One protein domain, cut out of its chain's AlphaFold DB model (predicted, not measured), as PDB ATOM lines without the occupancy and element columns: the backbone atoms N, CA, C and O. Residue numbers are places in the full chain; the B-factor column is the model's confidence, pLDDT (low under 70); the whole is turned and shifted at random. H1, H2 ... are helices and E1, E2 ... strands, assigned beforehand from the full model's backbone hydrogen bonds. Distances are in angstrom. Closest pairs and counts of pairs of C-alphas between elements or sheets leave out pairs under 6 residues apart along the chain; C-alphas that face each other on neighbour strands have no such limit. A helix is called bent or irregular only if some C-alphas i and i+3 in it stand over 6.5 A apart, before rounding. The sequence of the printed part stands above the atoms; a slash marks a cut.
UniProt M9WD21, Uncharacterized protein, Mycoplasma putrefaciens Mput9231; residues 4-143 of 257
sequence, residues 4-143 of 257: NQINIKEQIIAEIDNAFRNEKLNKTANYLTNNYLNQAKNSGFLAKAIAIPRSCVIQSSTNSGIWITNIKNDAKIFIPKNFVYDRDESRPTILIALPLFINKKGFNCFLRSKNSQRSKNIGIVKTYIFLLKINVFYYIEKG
ATOM      1  N   ASN A   4     -55.830 -12.819  46.990       63.66
ATOM      2  CA  ASN A   4     -55.717 -13.895  46.001       63.66
ATOM      3  C   ASN A   4     -54.314 -14.532  45.925       63.66
ATOM      4  O   ASN A   4     -54.202 -15.714  45.619       63.66
ATOM      5  N   GLN A   5     -53.238 -13.785  46.200       62.56
ATOM      6  CA  GLN A   5     -51.873 -14.335  46.198       62.56
ATOM      7  C   GLN A   5     -51.609 -15.213  47.426       62.56
ATOM      8  O   GLN A   5     -50.906 -16.216  47.315       62.56
ATOM      9  N   ILE A   6     -52.179 -14.845  48.576       63.50
ATOM     10  CA  ILE A   6     -52.045 -15.601  49.828       63.50
ATOM     11  C   ILE A   6     -52.738 -16.962  49.680       63.50
ATOM     12  O   ILE A   6     -52.103 -17.992  49.888       63.50
ATOM     13  N   ASN A   7     -53.970 -16.972  49.163       80.62
ATOM     14  CA  ASN A   7     -54.736 -18.199  48.935       80.62
ATOM     15  C   ASN A   7     -54.043 -19.150  47.930       80.62
ATOM     16  O   ASN A   7     -53.931 -20.349  48.166       80.62
ATOM     17  N   ILE A   8     -53.472 -18.625  46.835       82.69
ATOM     18  CA  ILE A   8     -52.708 -19.449  45.876       82.69
ATOM     19  C   ILE A   8     -51.479 -20.094  46.535       82.69
ATOM     20  O   ILE A   8     -51.168 -21.249  46.245       82.69
ATOM     21  N   LYS A   9     -50.773 -19.374  47.413       81.62
ATOM     22  CA  LYS A   9     -49.607 -19.916  48.122       81.62
ATOM     23  C   LYS A   9     -49.999 -21.081  49.032       81.62
ATOM     24  O   LYS A   9     -49.324 -22.107  49.008       81.62
ATOM     25  N   GLU A  10     -51.078 -20.940  49.792       84.81
ATOM     26  CA  GLU A  10     -51.602 -22.002  50.662       84.81
ATOM     27  C   GLU A  10     -52.014 -23.237  49.854       84.81
ATOM     28  O   GLU A  10     -51.610 -24.352  50.183       84.81
ATOM     29  N   GLN A  11     -52.714 -23.038  48.730       88.75
ATOM     30  CA  GLN A  11     -53.072 -24.125  47.816       88.75
ATOM     31  C   GLN A  11     -51.842 -24.857  47.268       88.75
ATOM     32  O   GLN A  11     -51.852 -26.080  47.164       88.75
ATOM     33  N   ILE A  12     -50.773 -24.134  46.920       89.81
ATOM     34  CA  ILE A  12     -49.531 -24.749  46.434       89.81
ATOM     35  C   ILE A  12     -48.886 -25.610  47.514       89.81
ATOM     36  O   ILE A  12     -48.470 -26.724  47.210       89.81
ATOM     37  N   ILE A  13     -48.801 -25.109  48.748       86.25
ATOM     38  CA  ILE A  13     -48.199 -25.853  49.861       86.25
ATOM     39  C   ILE A  13     -48.991 -27.144  50.110       86.25
ATOM     40  O   ILE A  13     -48.400 -28.221  50.115       86.25
ATOM     41  N   ALA A  14     -50.322 -27.063  50.181       87.12
ATOM     42  CA  ALA A  14     -51.174 -28.243  50.335       87.12
ATOM     43  C   ALA A  14     -51.018 -29.246  49.172       87.12
ATOM     44  O   ALA A  14     -50.963 -30.461  49.373       87.12
ATOM     45  N   GLU A  15     -50.910 -28.758  47.935       90.00
ATOM     46  CA  GLU A  15     -50.700 -29.613  46.762       90.00
ATOM     47  C   GLU A  15     -49.298 -30.241  46.715       90.00
ATOM     48  O   GLU A  15     -49.149 -31.326  46.151       90.00
ATOM     49  N   ILE A  16     -48.272 -29.623  47.311       87.44
ATOM     50  CA  ILE A  16     -46.932 -30.224  47.431       87.44
ATOM     51  C   ILE A  16     -46.991 -31.482  48.295       87.44
ATOM     52  O   ILE A  16     -46.464 -32.518  47.879       87.44
ATOM     53  N   ASP A  17     -47.675 -31.431  49.435       84.38
ATOM     54  CA  ASP A  17     -47.786 -32.579  50.340       84.38
ATOM     55  C   ASP A  17     -48.505 -33.758  49.675       84.38
ATOM     56  O   ASP A  17     -48.061 -34.907  49.762       84.38
ATOM     57  N   ASN A  18     -49.534 -33.467  48.878       85.31
ATOM     58  CA  ASN A  18     -50.220 -34.472  48.067       85.31
ATOM     59  C   ASN A  18     -49.342 -35.017  46.927       85.31
ATOM     60  O   ASN A  18     -49.371 -36.211  46.606       85.31
ATOM     61  N   ALA A  19     -48.568 -34.143  46.283       82.75
ATOM     62  CA  ALA A  19     -47.767 -34.454  45.108       82.75
ATOM     63  C   ALA A  19     -46.474 -35.223  45.416       82.75
ATOM     64  O   ALA A  19     -46.017 -35.985  44.555       82.75
ATOM     65  N   PHE A  20     -45.885 -35.015  46.595       82.88
ATOM     66  CA  PHE A  20     -44.580 -35.534  46.996       82.88
ATOM     67  C   PHE A  20     -44.682 -36.258  48.342       82.88
ATOM     68  O   PHE A  20     -44.338 -35.720  49.387       82.88
ATOM     69  N   ARG A  21     -45.105 -37.527  48.313       81.00
ATOM     70  CA  ARG A  21     -45.244 -38.351  49.532       81.00
ATOM     71  C   ARG A  21     -43.915 -38.748  50.181       81.00
ATOM     72  O   ARG A  21     -43.884 -39.123  51.344       81.00
ATOM     73  N   ASN A  22     -42.815 -38.718  49.428       85.31
ATOM     74  CA  ASN A  22     -41.490 -39.005  49.970       85.31
ATOM     75  C   ASN A  22     -40.913 -37.746  50.625       85.31
ATOM     76  O   ASN A  22     -40.751 -36.725  49.956       85.31
ATOM     77  N   GLU A  23     -40.532 -37.858  51.897       80.06
ATOM     78  CA  GLU A  23     -40.058 -36.743  52.723       80.06
ATOM     79  C   GLU A  23     -38.905 -35.955  52.080       80.06
ATOM     80  O   GLU A  23     -38.903 -34.725  52.082       80.06
ATOM     81  N   LYS A  24     -37.932 -36.636  51.462       75.88
ATOM     82  CA  LYS A  24     -36.758 -35.977  50.875       75.88
ATOM     83  C   LYS A  24     -37.121 -35.118  49.669       75.88
ATOM     84  O   LYS A  24     -36.635 -33.989  49.549       75.88
ATOM     85  N   LEU A  25     -37.959 -35.632  48.764       78.31
ATOM     86  CA  LEU A  25     -38.388 -34.836  47.614       78.31
ATOM     87  C   LEU A  25     -39.542 -33.871  47.925       78.31
ATOM     88  O   LEU A  25     -39.618 -32.841  47.262       78.31
ATOM     89  N   ASN A  26     -40.286 -34.071  49.017       80.94
ATOM     90  CA  ASN A  26     -41.131 -33.031  49.615       80.94
ATOM     91  C   ASN A  26     -40.288 -31.847  50.130       80.94
ATOM     92  O   ASN A  26     -40.497 -30.717  49.694       80.94
ATOM     93  N   LYS A  27     -39.260 -32.096  50.957       79.94
ATOM     94  CA  LYS A  27     -38.332 -31.052  51.442       79.94
ATOM     95  C   LYS A  27     -37.704 -30.269  50.288       79.94
ATOM     96  O   LYS A  27     -37.642 -29.043  50.324       79.94
ATOM     97  N   THR A  28     -37.290 -30.974  49.233       78.44
ATOM     98  CA  THR A  28     -36.735 -30.350  48.020       78.44
ATOM     99  C   THR A  28     -37.777 -29.488  47.297       78.44
ATOM    100  O   THR A  28     -37.476 -28.360  46.909       78.44
ATOM    101  N   ALA A  29     -39.005 -29.988  47.135       79.56
ATOM    102  CA  ALA A  29     -40.105 -29.254  46.513       79.56
ATOM    103  C   ALA A  29     -40.464 -27.979  47.293       79.56
ATOM    104  O   ALA A  29     -40.625 -26.917  46.689       79.56
ATOM    105  N   ASN A  30     -40.524 -28.064  48.625       82.44
ATOM    106  CA  ASN A  30     -40.776 -26.930  49.510       82.44
ATOM    107  C   ASN A  30     -39.648 -25.889  49.451       82.44
ATOM    108  O   ASN A  30     -39.918 -24.699  49.291       82.44
ATOM    109  N   TYR A  31     -38.384 -26.323  49.484       83.75
ATOM    110  CA  TYR A  31     -37.229 -25.434  49.334       83.75
ATOM    111  C   TYR A  31     -37.264 -24.654  48.010       83.75
ATOM    112  O   TYR A  31     -37.186 -23.423  48.003       83.75
ATOM    113  N   LEU A  32     -37.439 -25.356  46.886       82.88
ATOM    114  CA  LEU A  32     -37.519 -24.731  45.564       82.88
ATOM    115  C   LEU A  32     -38.713 -23.777  45.465       82.88
ATOM    116  O   LEU A  32     -38.578 -22.669  44.949       82.88
ATOM    117  N   THR A  33     -39.864 -24.173  46.010       86.69
ATOM    118  CA  THR A  33     -41.073 -23.343  46.004       86.69
ATOM    119  C   THR A  33     -40.887 -22.051  46.775       86.69
ATOM    120  O   THR A  33     -41.207 -20.986  46.252       86.69
ATOM    121  N   ASN A  34     -40.306 -22.110  47.971       82.56
ATOM    122  CA  ASN A  34     -40.019 -20.908  48.747       82.56
ATOM    123  C   ASN A  34     -39.096 -19.950  47.984       82.56
ATOM    124  O   ASN A  34     -39.361 -18.748  47.950       82.56
ATOM    125  N   ASN A  35     -38.077 -20.470  47.297       77.44
ATOM    126  CA  ASN A  35     -37.195 -19.651  46.466       77.44
ATOM    127  C   ASN A  35     -37.947 -18.979  45.309       77.44
ATOM    128  O   ASN A  35     -37.818 -17.767  45.123       77.44
ATOM    129  N   TYR A  36     -38.765 -19.727  44.561       82.81
ATOM    130  CA  TYR A  36     -39.532 -19.167  43.443       82.81
ATOM    131  C   TYR A  36     -40.532 -18.100  43.901       82.81
ATOM    132  O   TYR A  36     -40.593 -17.023  43.302       82.81
ATOM    133  N   LEU A  37     -41.263 -18.353  44.989       82.75
ATOM    134  CA  LEU A  37     -42.228 -17.402  45.543       82.75
ATOM    135  C   LEU A  37     -41.546 -16.139  46.083       82.75
ATOM    136  O   LEU A  37     -42.039 -15.035  45.858       82.75
ATOM    137  N   ASN A  38     -40.397 -16.278  46.751       76.31
ATOM    138  CA  ASN A  38     -39.631 -15.136  47.250       76.31
ATOM    139  C   ASN A  38     -39.109 -14.264  46.103       76.31
ATOM    140  O   ASN A  38     -39.249 -13.043  46.150       76.31
ATOM    141  N   GLN A  39     -38.582 -14.871  45.035       73.31
ATOM    142  CA  GLN A  39     -38.143 -14.136  43.843       73.31
ATOM    143  C   GLN A  39     -39.300 -13.437  43.120       73.31
ATOM    144  O   GLN A  39     -39.111 -12.384  42.503       73.31
ATOM    145  N   ALA A  40     -40.499 -14.016  43.174       73.50
ATOM    146  CA  ALA A  40     -41.704 -13.474  42.561       73.50
ATOM    147  C   ALA A  40     -42.503 -12.534  43.486       73.50
ATOM    148  O   ALA A  40     -43.540 -12.005  43.070       73.50
ATOM    149  N   LYS A  41     -42.023 -12.273  44.709       76.69
ATOM    150  CA  LYS A  41     -42.687 -11.397  45.680       76.69
ATOM    151  C   LYS A  41     -42.959 -10.020  45.072       76.69
ATOM    152  O   LYS A  41     -42.103  -9.443  44.405       76.69
ATOM    153  N   ASN A  42     -44.172  -9.512  45.297       75.12
ATOM    154  CA  ASN A  42     -44.661  -8.235  44.763       75.12
ATOM    155  C   ASN A  42     -44.599  -8.121  43.226       75.12
ATOM    156  O   ASN A  42     -44.567  -7.020  42.688       75.12
ATOM    157  N   SER A  43     -44.597  -9.250  42.512       76.88
ATOM    158  CA  SER A  43     -44.684  -9.275  41.052       76.88
ATOM    159  C   SER A  43     -46.029  -9.829  40.578       76.88
ATOM    160  O   SER A  43     -46.761 -10.474  41.331       76.88
ATOM    161  N   GLY A  44     -46.347  -9.609  39.301       79.94
ATOM    162  CA  GLY A  44     -47.487 -10.240  38.626       79.94
ATOM    163  C   GLY A  44     -47.282 -11.727  38.306       79.94
ATOM    164  O   GLY A  44     -48.076 -12.292  37.559       79.94
ATOM    165  N   PHE A  45     -46.230 -12.359  38.835       81.00
ATOM    166  CA  PHE A  45     -45.845 -13.740  38.552       81.00
ATOM    167  C   PHE A  45     -45.939 -14.618  39.794       81.00
ATOM    168  O   PHE A  45     -45.726 -14.163  40.913       81.00
ATOM    169  N   LEU A  46     -46.233 -15.896  39.569       85.19
ATOM    170  CA  LEU A  46     -46.087 -16.950  40.564       85.19
ATOM    171  C   LEU A  46     -44.641 -17.456  40.609       85.19
ATOM    172  O   LEU A  46     -44.079 -17.664  41.677       85.19
ATOM    173  N   ALA A  47     -44.037 -17.628  39.434       81.06
ATOM    174  CA  ALA A  47     -42.636 -17.981  39.283       81.06
ATOM    175  C   ALA A  47     -42.062 -17.230  38.081       81.06
ATOM    176  O   ALA A  47     -42.657 -17.223  37.005       81.06
ATOM    177  N   LYS A  48     -40.909 -16.581  38.259       74.62
ATOM    178  CA  LYS A  48     -40.255 -15.815  37.186       74.62
ATOM    179  C   LYS A  48     -39.446 -16.704  36.241       74.62
ATOM    180  O   LYS A  48     -39.371 -16.408  35.053       74.62
ATOM    181  N   ALA A  49     -38.854 -17.775  36.767       83.62
ATOM    182  CA  ALA A  49     -38.021 -18.694  36.003       83.62
ATOM    183  C   ALA A  49     -37.942 -20.063  36.693       83.62
ATOM    184  O   ALA A  49     -37.163 -20.249  37.621       83.62
ATOM    185  N   ILE A  50     -38.724 -21.033  36.225       85.19
ATOM    186  CA  ILE A  50     -38.586 -22.445  36.588       85.19
ATOM    187  C   ILE A  50     -37.716 -23.114  35.529       85.19
ATOM    188  O   ILE A  50     -38.040 -23.064  34.343       85.19
ATOM    189  N   ALA A  51     -36.619 -23.742  35.947       87.44
ATOM    190  CA  ALA A  51     -35.731 -24.444  35.027       87.44
ATOM    191  C   ALA A  51     -36.325 -25.794  34.601       87.44
ATOM    192  O   ALA A  51     -36.639 -26.636  35.443       87.44
ATOM    193  N   ILE A  52     -36.440 -26.023  33.296       89.00
ATOM    194  CA  ILE A  52     -36.966 -27.263  32.721       89.00
ATOM    195  C   ILE A  52     -35.907 -27.869  31.796       89.00
ATOM    196  O   ILE A  52     -35.405 -27.168  30.918       89.00
ATOM    197  N   PRO A  53     -35.532 -29.149  31.973       88.31
ATOM    198  CA  PRO A  53     -34.567 -29.804  31.099       88.31
ATOM    199  C   PRO A  53     -35.109 -29.909  29.674       88.31
ATOM    200  O   PRO A  53     -36.273 -30.265  29.474       88.31
ATOM    201  N   ARG A  54     -34.251 -29.648  28.679       88.25
ATOM    202  CA  ARG A  54     -34.631 -29.719  27.256       88.25
ATOM    203  C   ARG A  54     -35.156 -31.087  26.835       88.25
ATOM    204  O   ARG A  54     -36.006 -31.157  25.961       88.25
ATOM    205  N   SER A  55     -34.706 -32.158  27.486       89.50
ATOM    206  CA  SER A  55     -35.197 -33.520  27.237       89.50
ATOM    207  C   SER A  55     -36.700 -33.691  27.487       89.50
ATOM    208  O   SER A  55     -37.293 -34.633  26.975       89.50
ATOM    209  N   CYS A  56     -37.324 -32.789  28.251       91.25
ATOM    210  CA  CYS A  56     -38.765 -32.774  28.488       91.25
ATOM    211  C   CYS A  56     -39.527 -31.840  27.534       91.25
ATOM    212  O   CYS A  56     -40.730 -31.656  27.705       91.25
ATOM    213  N   VAL A  57     -38.859 -31.193  26.577       92.62
ATOM    214  CA  VAL A  57     -39.453 -30.168  25.712       92.62
ATOM    215  C   VAL A  57     -39.741 -30.753  24.336       92.62
ATOM    216  O   VAL A  57     -38.878 -31.350  23.703       92.62
ATOM    217  N   ILE A  58     -40.962 -30.542  23.852       90.50
ATOM    218  CA  ILE A  58     -41.394 -30.883  22.499       90.50
ATOM    219  C   ILE A  58     -41.903 -29.599  21.849       90.50
ATOM    220  O   ILE A  58     -42.826 -28.960  22.361       90.50
ATOM    221  N   GLN A  59     -41.325 -29.217  20.714       83.44
ATOM    222  CA  GLN A  59     -41.772 -28.032  19.984       83.44
ATOM    223  C   GLN A  59     -43.208 -28.211  19.469       83.44
ATOM    224  O   GLN A  59     -43.605 -29.299  19.045       83.44
ATOM    225  N   SER A  60     -44.012 -27.146  19.531       82.81
ATOM    226  CA  SER A  60     -45.332 -27.151  18.897       82.81
ATOM    227  C   SER A  60     -45.186 -26.992  17.386       82.81
ATOM    228  O   SER A  60     -44.413 -26.152  16.931       82.81
ATOM    229  N   SER A  61     -45.995 -27.713  16.606       79.12
ATOM    230  CA  SER A  61     -46.031 -27.585  15.141       79.12
ATOM    231  C   SER A  61     -46.411 -26.178  14.663       79.12
ATOM    232  O   SER A  61     -46.038 -25.769  13.572       79.12
ATOM    233  N   THR A  62     -47.133 -25.420  15.487       77.38
ATOM    234  CA  THR A  62     -47.638 -24.075  15.176       77.38
ATOM    235  C   THR A  62     -46.710 -22.940  15.624       77.38
ATOM    236  O   THR A  62     -47.099 -21.781  15.521       77.38
ATOM    237  N   ASN A  63     -45.533 -23.236  16.198       73.94
ATOM    238  CA  ASN A  63     -44.584 -22.254  16.767       73.94
ATOM    239  C   ASN A  63     -45.189 -21.271  17.808       73.94
ATOM    240  O   ASN A  63     -44.584 -20.263  18.167       73.94
ATOM    241  N   SER A  64     -46.385 -21.555  18.331       83.12
ATOM    242  CA  SER A  64     -47.087 -20.707  19.308       83.12
ATOM    243  C   SER A  64     -46.631 -20.936  20.755       83.12
ATOM    244  O   SER A  64     -47.045 -20.231  21.678       83.12
ATOM    245  N   GLY A  65     -45.775 -21.930  20.974       86.31
ATOM    246  CA  GLY A  65     -45.293 -22.332  22.285       86.31
ATOM    247  C   GLY A  65     -44.666 -23.713  22.244       86.31
ATOM    248  O   GLY A  65     -44.359 -24.244  21.176       86.31
ATOM    249  N   ILE A  66     -44.515 -24.299  23.422       91.25
ATOM    250  CA  ILE A  66     -43.879 -25.600  23.604       91.25
ATOM    251  C   ILE A  66     -44.774 -26.525  24.413       91.25
ATOM    252  O   ILE A  66     -45.545 -26.097  25.274       91.25
ATOM    253  N   TRP A  67     -44.631 -27.816  24.165       94.62
ATOM    254  CA  TRP A  67     -45.125 -28.854  25.049       94.62
ATOM    255  C   TRP A  67     -44.019 -29.266  26.014       94.62
ATOM    256  O   TRP A  67     -42.887 -29.496  25.602       94.62
ATOM    257  N   ILE A  68     -44.357 -29.398  27.291       95.62
ATOM    258  CA  ILE A  68     -43.456 -29.898  28.325       95.62
ATOM    259  C   ILE A  68     -44.024 -31.212  28.843       95.62
ATOM    260  O   ILE A  68     -45.121 -31.234  29.404       95.62
ATOM    261  N   THR A  69     -43.301 -32.307  28.637       95.12
ATOM    262  CA  THR A  69     -43.662 -33.637  29.130       95.12
ATOM    263  C   THR A  69     -43.214 -33.813  30.571       95.12
ATOM    264  O   THR A  69     -42.215 -33.243  31.009       95.12
ATOM    265  N   ASN A  70     -43.917 -34.652  31.322       87.88
ATOM    266  CA  ASN A  70     -43.352 -35.167  32.558       87.88
ATOM    267  C   ASN A  70     -42.285 -36.238  32.265       87.88
ATOM    268  O   ASN A  70     -42.095 -36.677  31.134       87.88
ATOM    269  N   ILE A  71     -41.607 -36.690  33.318       83.12
ATOM    270  CA  ILE A  71     -40.472 -37.623  33.219       83.12
ATOM    271  C   ILE A  71     -40.889 -38.990  32.676       83.12
ATOM    272  O   ILE A  71     -40.121 -39.637  31.977       83.12
ATOM    273  N   LYS A  72     -42.117 -39.424  32.978       84.44
ATOM    274  CA  LYS A  72     -42.675 -40.684  32.469       84.44
ATOM    275  C   LYS A  72     -43.171 -40.577  31.024       84.44
ATOM    276  O   LYS A  72     -43.548 -41.587  30.438       84.44
ATOM    277  N   ASN A  73     -43.200 -39.364  30.469       87.31
ATOM    278  CA  ASN A  73     -43.792 -39.046  29.174       87.31
ATOM    279  C   ASN A  73     -45.223 -39.603  29.021       87.31
ATOM    280  O   ASN A  73     -45.620 -40.087  27.959       87.31
ATOM    281  N   ASP A  74     -45.993 -39.578  30.111       90.88
ATOM    282  CA  ASP A  74     -47.395 -40.010  30.150       90.88
ATOM    283  C   ASP A  74     -48.371 -38.820  30.184       90.88
ATOM    284  O   ASP A  74     -49.574 -38.986  29.987       90.88
ATOM    285  N   ALA A  75     -47.854 -37.607  30.372       93.75
ATOM    286  CA  ALA A  75     -48.612 -36.372  30.334       93.75
ATOM    287  C   ALA A  75     -47.726 -35.214  29.879       93.75
ATOM    288  O   ALA A  75     -46.515 -35.200  30.114       93.75
ATOM    289  N   LYS A  76     -48.345 -34.213  29.255       95.62
ATOM    290  CA  LYS A  76     -47.680 -32.981  28.834       95.62
ATOM    291  C   LYS A  76     -48.559 -31.760  29.018       95.62
ATOM    292  O   LYS A  76     -49.778 -31.852  28.878       95.62
ATOM    293  N   ILE A  77     -47.940 -30.619  29.288       96.50
ATOM    294  CA  ILE A  77     -48.613 -29.321  29.345       96.50
ATOM    295  C   ILE A  77     -48.123 -28.412  28.223       96.50
ATOM    296  O   ILE A  77     -46.963 -28.497  27.831       96.50
ATOM    297  N   PHE A  78     -48.993 -27.555  27.701       94.00
ATOM    298  CA  PHE A  78     -48.611 -26.527  26.733       94.00
ATOM    299  C   PHE A  78     -48.293 -25.208  27.437       94.00
ATOM    300  O   PHE A  78     -49.138 -24.707  28.181       94.00
ATOM    301  N   ILE A  79     -47.121 -24.636  27.156       89.19
ATOM    302  CA  ILE A  79     -46.711 -23.303  27.607       89.19
ATOM    303  C   ILE A  79     -46.613 -22.366  26.393       89.19
ATOM    304  O   ILE A  79     -45.842 -22.652  25.471       89.19
ATOM    305  N   PRO A  80     -47.348 -21.238  26.380       85.31
ATOM    306  CA  PRO A  80     -47.228 -20.235  25.326       85.31
ATOM    307  C   PRO A  80     -45.815 -19.653  25.238       85.31
ATOM    308  O   PRO A  80     -45.180 -19.401  26.263       85.31
ATOM    309  N   LYS A  81     -45.356 -19.362  24.017       83.38
ATOM    310  CA  LYS A  81     -43.982 -18.903  23.742       83.38
ATOM    311  C   LYS A  81     -43.569 -17.664  24.544       83.38
ATOM    312  O   LYS A  81     -42.426 -17.573  24.969       83.38
ATOM    313  N   ASN A  82     -44.509 -16.762  24.833       82.38
ATOM    314  CA  ASN A  82     -44.267 -15.535  25.605       82.38
ATOM    315  C   ASN A  82     -43.768 -15.788  27.038       82.38
ATOM    316  O   ASN A  82     -43.257 -14.873  27.678       82.38
ATOM    317  N   PHE A  83     -43.931 -17.008  27.551       85.50
ATOM    318  CA  PHE A  83     -43.507 -17.401  28.893       85.50
ATOM    319  C   PHE A  83     -42.328 -18.376  28.884       85.50
ATOM    320  O   PHE A  83     -41.984 -18.939  29.924       85.50
ATOM    321  N   VAL A  84     -41.713 -18.575  27.718       83.50
ATOM    322  CA  VAL A  84     -40.552 -19.438  27.519       83.50
ATOM    323  C   VAL A  84     -39.338 -18.559  27.249       83.50
ATOM    324  O   VAL A  84     -39.288 -17.840  26.253       83.50
ATOM    325  N   TYR A  85     -38.330 -18.646  28.110       82.88
ATOM    326  CA  TYR A  85     -37.021 -18.057  27.859       82.88
ATOM    327  C   TYR A  85     -36.085 -19.131  27.323       82.88
ATOM    328  O   TYR A  85     -35.539 -19.947  28.073       82.88
ATOM    329  N   ASP A  86     -35.910 -19.098  26.008       80.81
ATOM    330  CA  ASP A  86     -35.073 -20.026  25.263       80.81
ATOM    331  C   ASP A  86     -34.268 -19.264  24.198       80.81
ATOM    332  O   ASP A  86     -34.594 -19.272  23.017       80.81
ATOM    333  N   ARG A  87     -33.272 -18.487  24.648       71.06
ATOM    334  CA  ARG A  87     -32.410 -17.676  23.764       71.06
ATOM    335  C   ARG A  87     -31.157 -18.409  23.285       71.06
ATOM    336  O   ARG A  87     -30.474 -17.910  22.404       71.06
ATOM    337  N   ASP A  88     -30.820 -19.523  23.923       78.44
ATOM    338  CA  ASP A  88     -29.546 -20.218  23.749       78.44
ATOM    339  C   ASP A  88     -29.787 -21.728  23.795       78.44
ATOM    340  O   ASP A  88     -29.922 -22.330  24.869       78.44
ATOM    341  N   GLU A  89     -29.864 -22.325  22.606       82.31
ATOM    342  CA  GLU A  89     -30.159 -23.743  22.398       82.31
ATOM    343  C   GLU A  89     -29.085 -24.673  22.978       82.31
ATOM    344  O   GLU A  89     -29.389 -25.818  23.313       82.31
ATOM    345  N   SER A  90     -27.866 -24.171  23.213       80.75
ATOM    346  CA  SER A  90     -26.776 -24.955  23.806       80.75
ATOM    347  C   SER A  90     -27.003 -25.276  25.287       80.75
ATOM    348  O   SER A  90     -26.430 -26.226  25.827       80.75
ATOM    349  N   ARG A  91     -27.859 -24.508  25.974       79.81
ATOM    350  CA  ARG A  91     -28.111 -24.709  27.406       79.81
ATOM    351  C   ARG A  91     -28.890 -25.999  27.648       79.81
ATOM    352  O   ARG A  91     -29.867 -26.253  26.957       79.81
ATOM    353  N   PRO A  92     -28.581 -26.773  28.701       83.94
ATOM    354  CA  PRO A  92     -29.289 -28.025  28.994       83.94
ATOM    355  C   PRO A  92     -30.740 -27.820  29.464       83.94
ATOM    356  O   PRO A  92     -31.511 -28.779  29.570       83.94
ATOM    357  N   THR A  93     -31.121 -26.581  29.779       87.12
ATOM    358  CA  THR A  93     -32.422 -26.217  30.341       87.12
ATOM    359  C   THR A  93     -32.984 -24.976  29.673       87.12
ATOM    360  O   THR A  93     -32.239 -24.038  29.394       87.12
ATOM    361  N   ILE A  94     -34.306 -24.927  29.555       84.62
ATOM    362  CA  ILE A  94     -35.065 -23.708  29.264       84.62
ATOM    363  C   ILE A  94     -35.642 -23.140  30.562       84.62
ATOM    364  O   ILE A  94     -35.807 -23.876  31.541       84.62
ATOM    365  N   LEU A  95     -35.969 -21.848  30.589       88.38
ATOM    366  CA  LEU A  95     -36.610 -21.232  31.756       88.38
ATOM    367  C   LEU A  95     -38.061 -20.868  31.441       88.38
ATOM    368  O   LEU A  95     -38.343 -20.272  30.405       88.38
ATOM    369  N   ILE A  96     -38.971 -21.199  32.353       84.69
ATOM    370  CA  ILE A  96     -40.407 -20.940  32.209       84.69
ATOM    371  C   ILE A  96     -40.873 -19.919  33.243       84.69
ATOM    372  O   ILE A  96     -40.665 -20.110  34.441       84.69
ATOM    373  N   ALA A  97     -41.550 -18.867  32.792       87.19
ATOM    374  CA  ALA A  97     -42.304 -17.975  33.667       87.19
ATOM    375  C   ALA A  97     -43.752 -18.450  33.820       87.19
ATOM    376  O   ALA A  97     -44.352 -18.986  32.894       87.19
ATOM    377  N   LEU A  98     -44.346 -18.194  34.982       87.44
ATOM    378  CA  LEU A  98     -45.767 -18.401  35.235       87.44
ATOM    379  C   LEU A  98     -46.376 -17.094  35.746       87.44
ATOM    380  O   LEU A  98     -46.177 -16.760  36.919       87.44
ATOM    381  N   PRO A  99     -47.080 -16.324  34.900       85.44
ATOM    382  CA  PRO A  99     -47.803 -15.146  35.362       85.44
ATOM    383  C   PRO A  99     -48.994 -15.581  36.221       85.44
ATOM    384  O   PRO A  99     -49.571 -16.639  35.993       85.44
ATOM    385  N   LEU A 100     -49.397 -14.761  37.191       83.75
ATOM    386  CA  LEU A 100     -50.632 -14.993  37.948       83.75
ATOM    387  C   LEU A 100     -51.865 -14.763  37.066       83.75
ATOM    388  O   LEU A 100     -52.831 -15.524  37.125       83.75
ATOM    389  N   PHE A 101     -51.805 -13.729  36.221       81.62
ATOM    390  CA  PHE A 101     -52.899 -13.311  35.354       81.62
ATOM    391  C   PHE A 101     -52.401 -12.962  33.949       81.62
ATOM    392  O   PHE A 101     -51.319 -12.405  33.785       81.62
ATOM    393  N   ILE A 102     -53.234 -13.225  32.945       77.06
ATOM    394  CA  ILE A 102     -53.097 -12.730  31.572       77.06
ATOM    395  C   ILE A 102     -54.389 -11.991  31.240       77.06
ATOM    396  O   ILE A 102     -55.470 -12.565  31.356       77.06
ATOM    397  N   ASN A 103     -54.301 -10.722  30.834       77.62
ATOM    398  CA  ASN A 103     -55.467  -9.903  30.471       77.62
ATOM    399  C   ASN A 103     -56.580  -9.942  31.537       77.62
ATOM    400  O   ASN A 103     -57.748 -10.169  31.225       77.62
ATOM    401  N   LYS A 104     -56.200  -9.772  32.814       78.75
ATOM    402  CA  LYS A 104     -57.085  -9.837  33.998       78.75
ATOM    403  C   LYS A 104     -57.742 -11.207  34.265       78.75
ATOM    404  O   LYS A 104     -58.509 -11.326  35.212       78.75
ATOM    405  N   LYS A 105     -57.423 -12.252  33.492       81.62
ATOM    406  CA  LYS A 105     -57.877 -13.636  33.719       81.62
ATOM    407  C   LYS A 105     -56.769 -14.465  34.359       81.62
ATOM    408  O   LYS A 105     -55.599 -14.261  34.049       81.62
ATOM    409  N   GLY A 106     -57.130 -15.393  35.243       82.00
ATOM    410  CA  GLY A 106     -56.168 -16.306  35.864       82.00
ATOM    411  C   GLY A 106     -55.423 -17.130  34.813       82.00
ATOM    412  O   GLY A 106     -56.007 -17.545  33.810       82.00
ATOM    413  N   PHE A 107     -54.125 -17.338  35.024       84.56
ATOM    414  CA  PHE A 107     -53.323 -18.138  34.109       84.56
ATOM    415  C   PHE A 107     -53.762 -19.605  34.111       84.56
ATOM    416  O   PHE A 107     -53.835 -20.243  35.163       84.56
ATOM    417  N   ASN A 108     -53.984 -20.145  32.915       84.81
ATOM    418  CA  ASN A 108     -54.338 -21.540  32.693       84.81
ATOM    419  C   ASN A 108     -53.438 -22.147  31.612       84.81
ATOM    420  O   ASN A 108     -52.967 -21.450  30.714       84.81
ATOM    421  N   CYS A 109     -53.251 -23.462  31.670       88.75
ATOM    422  CA  CYS A 109     -52.542 -24.251  30.665       88.75
ATOM    423  C   CYS A 109     -53.384 -25.432  30.187       88.75
ATOM    424  O   CYS A 109     -54.395 -25.796  30.789       88.75
ATOM    425  N   PHE A 110     -52.947 -26.056  29.096       91.88
ATOM    426  CA  PHE A 110     -53.587 -27.246  28.547       91.88
ATOM    427  C   PHE A 110     -52.779 -28.489  28.901       91.88
ATOM    428  O   PHE A 110     -51.662 -28.652  28.420       91.88
ATOM    429  N   LEU A 111     -53.358 -29.374  29.710       93.44
ATOM    430  CA  LEU A 111     -52.817 -30.689  30.040       93.44
ATOM    431  C   LEU A 111     -53.330 -31.729  29.044       93.44
ATOM    432  O   LEU A 111     -54.528 -31.801  28.776       93.44
ATOM    433  N   ARG A 112     -52.445 -32.577  28.533       93.06
ATOM    434  CA  ARG A 112     -52.789 -33.707  27.670       93.06
ATOM    435  C   ARG A 112     -52.114 -34.970  28.179       93.06
ATOM    436  O   ARG A 112     -50.888 -35.038  28.209       93.06
ATOM    437  N   SER A 113     -52.912 -35.963  28.546       93.81
ATOM    438  CA  SER A 113     -52.416 -37.306  28.849       93.81
ATOM    439  C   SER A 113     -52.000 -38.027  27.568       93.81
ATOM    440  O   SER A 113     -52.529 -37.754  26.483       93.81
ATOM    441  N   LYS A 114     -51.070 -38.970  27.691       88.44
ATOM    442  CA  LYS A 114     -50.662 -39.878  26.621       88.44
ATOM    443  C   LYS A 114     -51.890 -40.611  26.087       88.44
ATOM    444  O   LYS A 114     -52.780 -40.974  26.850       88.44
ATOM    445  N   ASN A 115     -51.958 -40.754  24.767       88.38
ATOM    446  CA  ASN A 115     -53.084 -41.333  24.022       88.38
ATOM    447  C   ASN A 115     -54.405 -40.540  24.075       88.38
ATOM    448  O   ASN A 115     -55.337 -40.879  23.352       88.38
ATOM    449  N   SER A 116     -54.502 -39.453  24.849       89.12
ATOM    450  CA  SER A 116     -55.690 -38.597  24.800       89.12
ATOM    451  C   SER A 116     -55.725 -37.805  23.495       89.12
ATOM    452  O   SER A 116     -54.729 -37.189  23.099       89.12
ATOM    453  N   GLN A 117     -56.887 -37.754  22.847       86.19
ATOM    454  CA  GLN A 117     -57.122 -36.875  21.698       86.19
ATOM    455  C   GLN A 117     -57.331 -35.416  22.126       86.19
ATOM    456  O   GLN A 117     -56.902 -34.503  21.423       86.19
ATOM    457  N   ARG A 118     -57.943 -35.190  23.296       87.56
ATOM    458  CA  ARG A 118     -58.303 -33.854  23.793       87.56
ATOM    459  C   ARG A 118     -57.424 -33.425  24.964       87.56
ATOM    460  O   ARG A 118     -56.976 -34.246  25.769       87.56
ATOM    461  N   SER A 119     -57.205 -32.119  25.062       91.00
ATOM    462  CA  SER A 119     -56.544 -31.490  26.204       91.00
ATOM    463  C   SER A 119     -57.567 -31.001  27.226       91.00
ATOM    464  O   SER A 119     -58.655 -30.557  26.867       91.00
ATOM    465  N   LYS A 120     -57.193 -31.038  28.503       92.50
ATOM    466  CA  LYS A 120     -57.951 -30.471  29.618       92.50
ATOM    467  C   LYS A 120     -57.334 -29.139  30.033       92.50
ATOM    468  O   LYS A 120     -56.117 -29.040  30.174       92.50
ATOM    469  N   ASN A 121     -58.167 -28.129  30.258       92.88
ATOM    470  CA  ASN A 121     -57.715 -26.875  30.850       92.88
ATOM    471  C   ASN A 121     -57.378 -27.089  32.339       92.88
ATOM    472  O   ASN A 121     -58.155 -27.705  33.073       92.88
ATOM    473  N   ILE A 122     -56.207 -26.624  32.767       92.44
ATOM    474  CA  ILE A 122     -55.738 -26.698  34.150       92.44
ATOM    475  C   ILE A 122     -55.282 -25.323  34.639       92.44
ATOM    476  O   ILE A 122     -54.680 -24.553  33.892       92.44
ATOM    477  N   GLY A 123     -55.548 -25.040  35.913       91.62
ATOM    478  CA  GLY A 123     -55.163 -23.785  36.552       91.62
ATOM    479  C   GLY A 123     -53.669 -23.658  36.840       91.62
ATOM    480  O   GLY A 123     -52.903 -24.628  36.762       91.62
ATOM    481  N   ILE A 124     -53.266 -22.450  37.235       92.50
ATOM    482  CA  ILE A 124     -51.878 -22.106  37.554       92.50
ATOM    483  C   ILE A 124     -51.249 -23.012  38.619       92.50
ATOM    484  O   ILE A 124     -50.120 -23.447  38.429       92.50
ATOM    485  N   VAL A 125     -51.977 -23.371  39.686       93.12
ATOM    486  CA  VAL A 125     -51.455 -24.232  40.767       93.12
ATOM    487  C   VAL A 125     -51.062 -25.601  40.214       93.12
ATOM    488  O   VAL A 125     -49.928 -26.042  40.376       93.12
ATOM    489  N   LYS A 126     -51.956 -26.251  39.460       94.00
ATOM    490  CA  LYS A 126     -51.673 -27.560  38.847       94.00
ATOM    491  C   LYS A 126     -50.546 -27.483  37.820       94.00
ATOM    492  O   LYS A 126     -49.732 -28.398  37.738       94.00
ATOM    493  N   THR A 127     -50.480 -26.385  37.072       94.69
ATOM    494  CA  THR A 127     -49.392 -26.126  36.120       94.69
ATOM    495  C   THR A 127     -48.051 -25.999  36.841       94.69
ATOM    496  O   THR A 127     -47.074 -26.641  36.456       94.69
ATOM    497  N   TYR A 128     -48.018 -25.227  37.927       95.62
ATOM    498  CA  TYR A 128     -46.845 -25.048  38.770       95.62
ATOM    499  C   TYR A 128     -46.365 -26.381  39.347       95.62
ATOM    500  O   TYR A 128     -45.200 -26.726  39.180       95.62
ATOM    501  N   ILE A 129     -47.259 -27.180  39.937       95.00
ATOM    502  CA  ILE A 129     -46.910 -28.488  40.511       95.00
ATOM    503  C   ILE A 129     -46.391 -29.458  39.441       95.00
ATOM    504  O   ILE A 129     -45.448 -30.211  39.695       95.00
ATOM    505  N   PHE A 130     -46.955 -29.429  38.231       95.31
ATOM    506  CA  PHE A 130     -46.462 -30.234  37.111       95.31
ATOM    507  C   PHE A 130     -45.004 -29.891  36.764       95.31
ATOM    508  O   PHE A 130     -44.163 -30.786  36.664       95.31
ATOM    509  N   LEU A 131     -44.691 -28.598  36.639       94.94
ATOM    510  CA  LEU A 131     -43.338 -28.110  36.356       94.94
ATOM    511  C   LEU A 131     -42.379 -28.351  37.529       94.94
ATOM    512  O   LEU A 131     -41.239 -28.765  37.316       94.94
ATOM    513  N   LEU A 132     -42.848 -28.161  38.763       93.75
ATOM    514  CA  LEU A 132     -42.071 -28.391  39.978       93.75
ATOM    515  C   LEU A 132     -41.634 -29.850  40.091       93.75
ATOM    516  O   LEU A 132     -40.479 -30.101  40.414       93.75
ATOM    517  N   LYS A 133     -42.506 -30.818  39.769       91.88
ATOM    518  CA  LYS A 133     -42.126 -32.241  39.733       91.88
ATOM    519  C   LYS A 133     -40.929 -32.463  38.817       91.88
ATOM    520  O   LYS A 133     -39.936 -33.038  39.250       91.88
ATOM    521  N   ILE A 134     -40.995 -31.963  37.585       90.44
ATOM    522  CA  ILE A 134     -39.899 -32.090  36.613       90.44
ATOM    523  C   ILE A 134     -38.616 -31.458  37.165       90.44
ATOM    524  O   ILE A 134     -37.555 -32.081  37.132       90.44
ATOM    525  N   ASN A 135     -38.720 -30.248  37.717       86.56
ATOM    526  CA  ASN A 135     -37.584 -29.508  38.253       86.56
ATOM    527  C   ASN A 135     -36.933 -30.209  39.462       86.56
ATOM    528  O   ASN A 135     -35.709 -30.323  39.517       86.56
ATOM    529  N   VAL A 136     -37.733 -30.743  40.389       82.44
ATOM    530  CA  VAL A 136     -37.254 -31.498  41.556       82.44
ATOM    531  C   VAL A 136     -36.432 -32.700  41.109       82.44
ATOM    532  O   VAL A 136     -35.279 -32.827  41.515       82.44
ATOM    533  N   PHE A 137     -36.983 -33.553  40.243       81.44
ATOM    534  CA  PHE A 137     -36.280 -34.741  39.746       81.44
ATOM    535  C   PHE A 137     -35.055 -34.408  38.891       81.44
ATOM    536  O   PHE A 137     -34.089 -35.166  38.904       81.44
ATOM    537  N   TYR A 138     -35.055 -33.278  38.186       79.88
ATOM    538  CA  TYR A 138     -33.857 -32.792  37.509       79.88
ATOM    539  C   TYR A 138     -32.735 -32.466  38.514       79.88
ATOM    540  O   TYR A 138     -31.601 -32.904  38.325       79.88
ATOM    541  N   TYR A 139     -33.044 -31.771  39.618       72.69
ATOM    542  CA  TYR A 139     -32.059 -31.410  40.648       72.69
ATOM    543  C   TYR A 139     -31.585 -32.598  41.506       72.69
ATOM    544  O   TYR A 139     -30.376 -32.768  41.637       72.69
ATOM    545  N   ILE A 140     -32.499 -33.441  42.016       70.62
ATOM    546  CA  ILE A 140     -32.442 -34.898  41.784       70.62
ATOM    547  C   ILE A 140     -31.162 -35.473  41.166       70.62
ATOM    548  O   ILE A 140     -30.124 -35.713  41.792       70.62
ATOM    549  N   GLU A 141     -31.311 -35.767  39.883       72.88
ATOM    550  CA  GLU A 141     -30.323 -36.443  39.062       72.88
ATOM    551  C   GLU A 141     -29.026 -35.641  38.938       72.88
ATOM    552  O   GLU A 141     -27.947 -36.221  39.029       72.88
ATOM    553  N   LYS A 142     -29.092 -34.307  38.838       71.00
ATOM    554  CA  LYS A 142     -27.889 -33.462  38.801       71.00
ATOM    555  C   LYS A 142     -27.068 -33.543  40.086       71.00
ATOM    556  O   LYS A 142     -25.842 -33.606  40.018       71.00
ATOM    557  N   GLY A 143     -27.718 -33.597  41.245       61.50
ATOM    558  CA  GLY A 143     -27.052 -33.818  42.526       61.50
ATOM    559  C   GLY A 143     -26.362 -35.181  42.578       61.50
ATOM    560  O   GLY A 143     -25.211 -35.274  42.995       61.50
TER     561      GLY A 143
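This is residues 4 to 143 of the 257 residues of an uncharacterized protein of Mycoplasma putrefaciens Mput9231 (UniProt M9WD21). Helix H3 runs through the middle of the domain, with the helical hairpin H1 and H2 packed crosswise on one side of it and a twisted sheet of five strands on the opposite side. A second, two-stranded sheet, E1 beside E5, packs along H3 as a further wall, and E1, bent partway along, also packs on H2. The printed part has 140 residues with three named helices and seven named strands, in the order H1 H2 E1 E2 E3 E4 E5 E6 E7 H3. The larger sheet runs E2 E3 E4 E6 E7 and both sheets are antiparallel; the class is mixed, helices and strands. The whole is compact, with a radius of gyration of the C-alphas of 14.4 A, and rounded, with spans of 38 by 36 by 32 A.

H1 covers residues 4 to 19, begins at C-alpha 4 at (-55.717, -13.895, 46.001) and is 22.1 A long from first to last C-alpha. H2, residues 23 to 39, is 24.4 A long. E1, residues 45 to 53, is 21.0 A long, begins at C-alpha 45 at (-45.845, -13.740, 38.552) and bends by 57 degrees at residue 48. Then come E2, residues 57 to 59, E3, residues 65 to 69, and E4, residues 75 to 80, which is 17.0 A long. E5, residues 93 to 99, is 19.6 A long, and E6, residues 108 to 113, is 16.3 A long. E7, residues 120 to 123, is followed directly by H3, residues 124 to 143, which is 27.9 A long and ends at C-alpha 143 at (-27.052, -33.818, 42.526).

H1 and H2 form a helical hairpin at a shallow tilt of 19 degrees, opposite ways. They touch with residues 13 to 17 of H1 and 26 to 30 of H2, closest at the C-alphas of Asp 17 and Asn 26, 6.7 A apart. H3 touches H1 with its residues 125 to 129, closest at the C-alphas of Ile 12 and Val 125, 6.0 A, at a steep tilt of 51 degrees. With its residues 132 to 136 it touches H2, closest at the C-alphas of Ala 29 and Val 136, 6.1 A, at a steep tilt of 64 degrees. The closest C-alphas of H2 and E1 are those of Tyr 36 and Ala 47, 5.3 A apart; those of E1 and H3 are Ile 52 and Asn 135, 6.0 A apart. E1 and E5 are antiparallel, with N 50 and O 96 at 2.8 A. E2, E3 and E4 make a meander, each strand the antiparallel neighbour of the one before, with N 58 and O 67 at 2.8 A and N 66 and O 79 at 2.9 A. E4 pairs with E6 through N 76 and O 112, 2.9 A, and the hairpin E6 and E7 has N 111 and O 120 at 2.8 A. H3 is on this sheet at a height over the sheet of 11.7 A, two layers with the helix on one face; on the local plane it runs across the strands, at 67 degrees to E3. H1 and H2 are not on this sheet. E4 and E5 are near each other, with 5 pairs of C-alphas within 10 A. In H1 and H2 every O i to N i+4 pair is within hydrogen-bond range; in H3, 15 of 16 are.

The two C-alphas farthest apart are those of Glu 23 and Thr 62, 40.3 A. The printed part has no cut. The link from E4 to E5, 12 residues, is long; within it residues 84 to 85 pair antiparallel with residues 95 to 96 of E5. The mean pLDDT of the printed part is 84.4, and residues 4 to 6 and 143 are under 70.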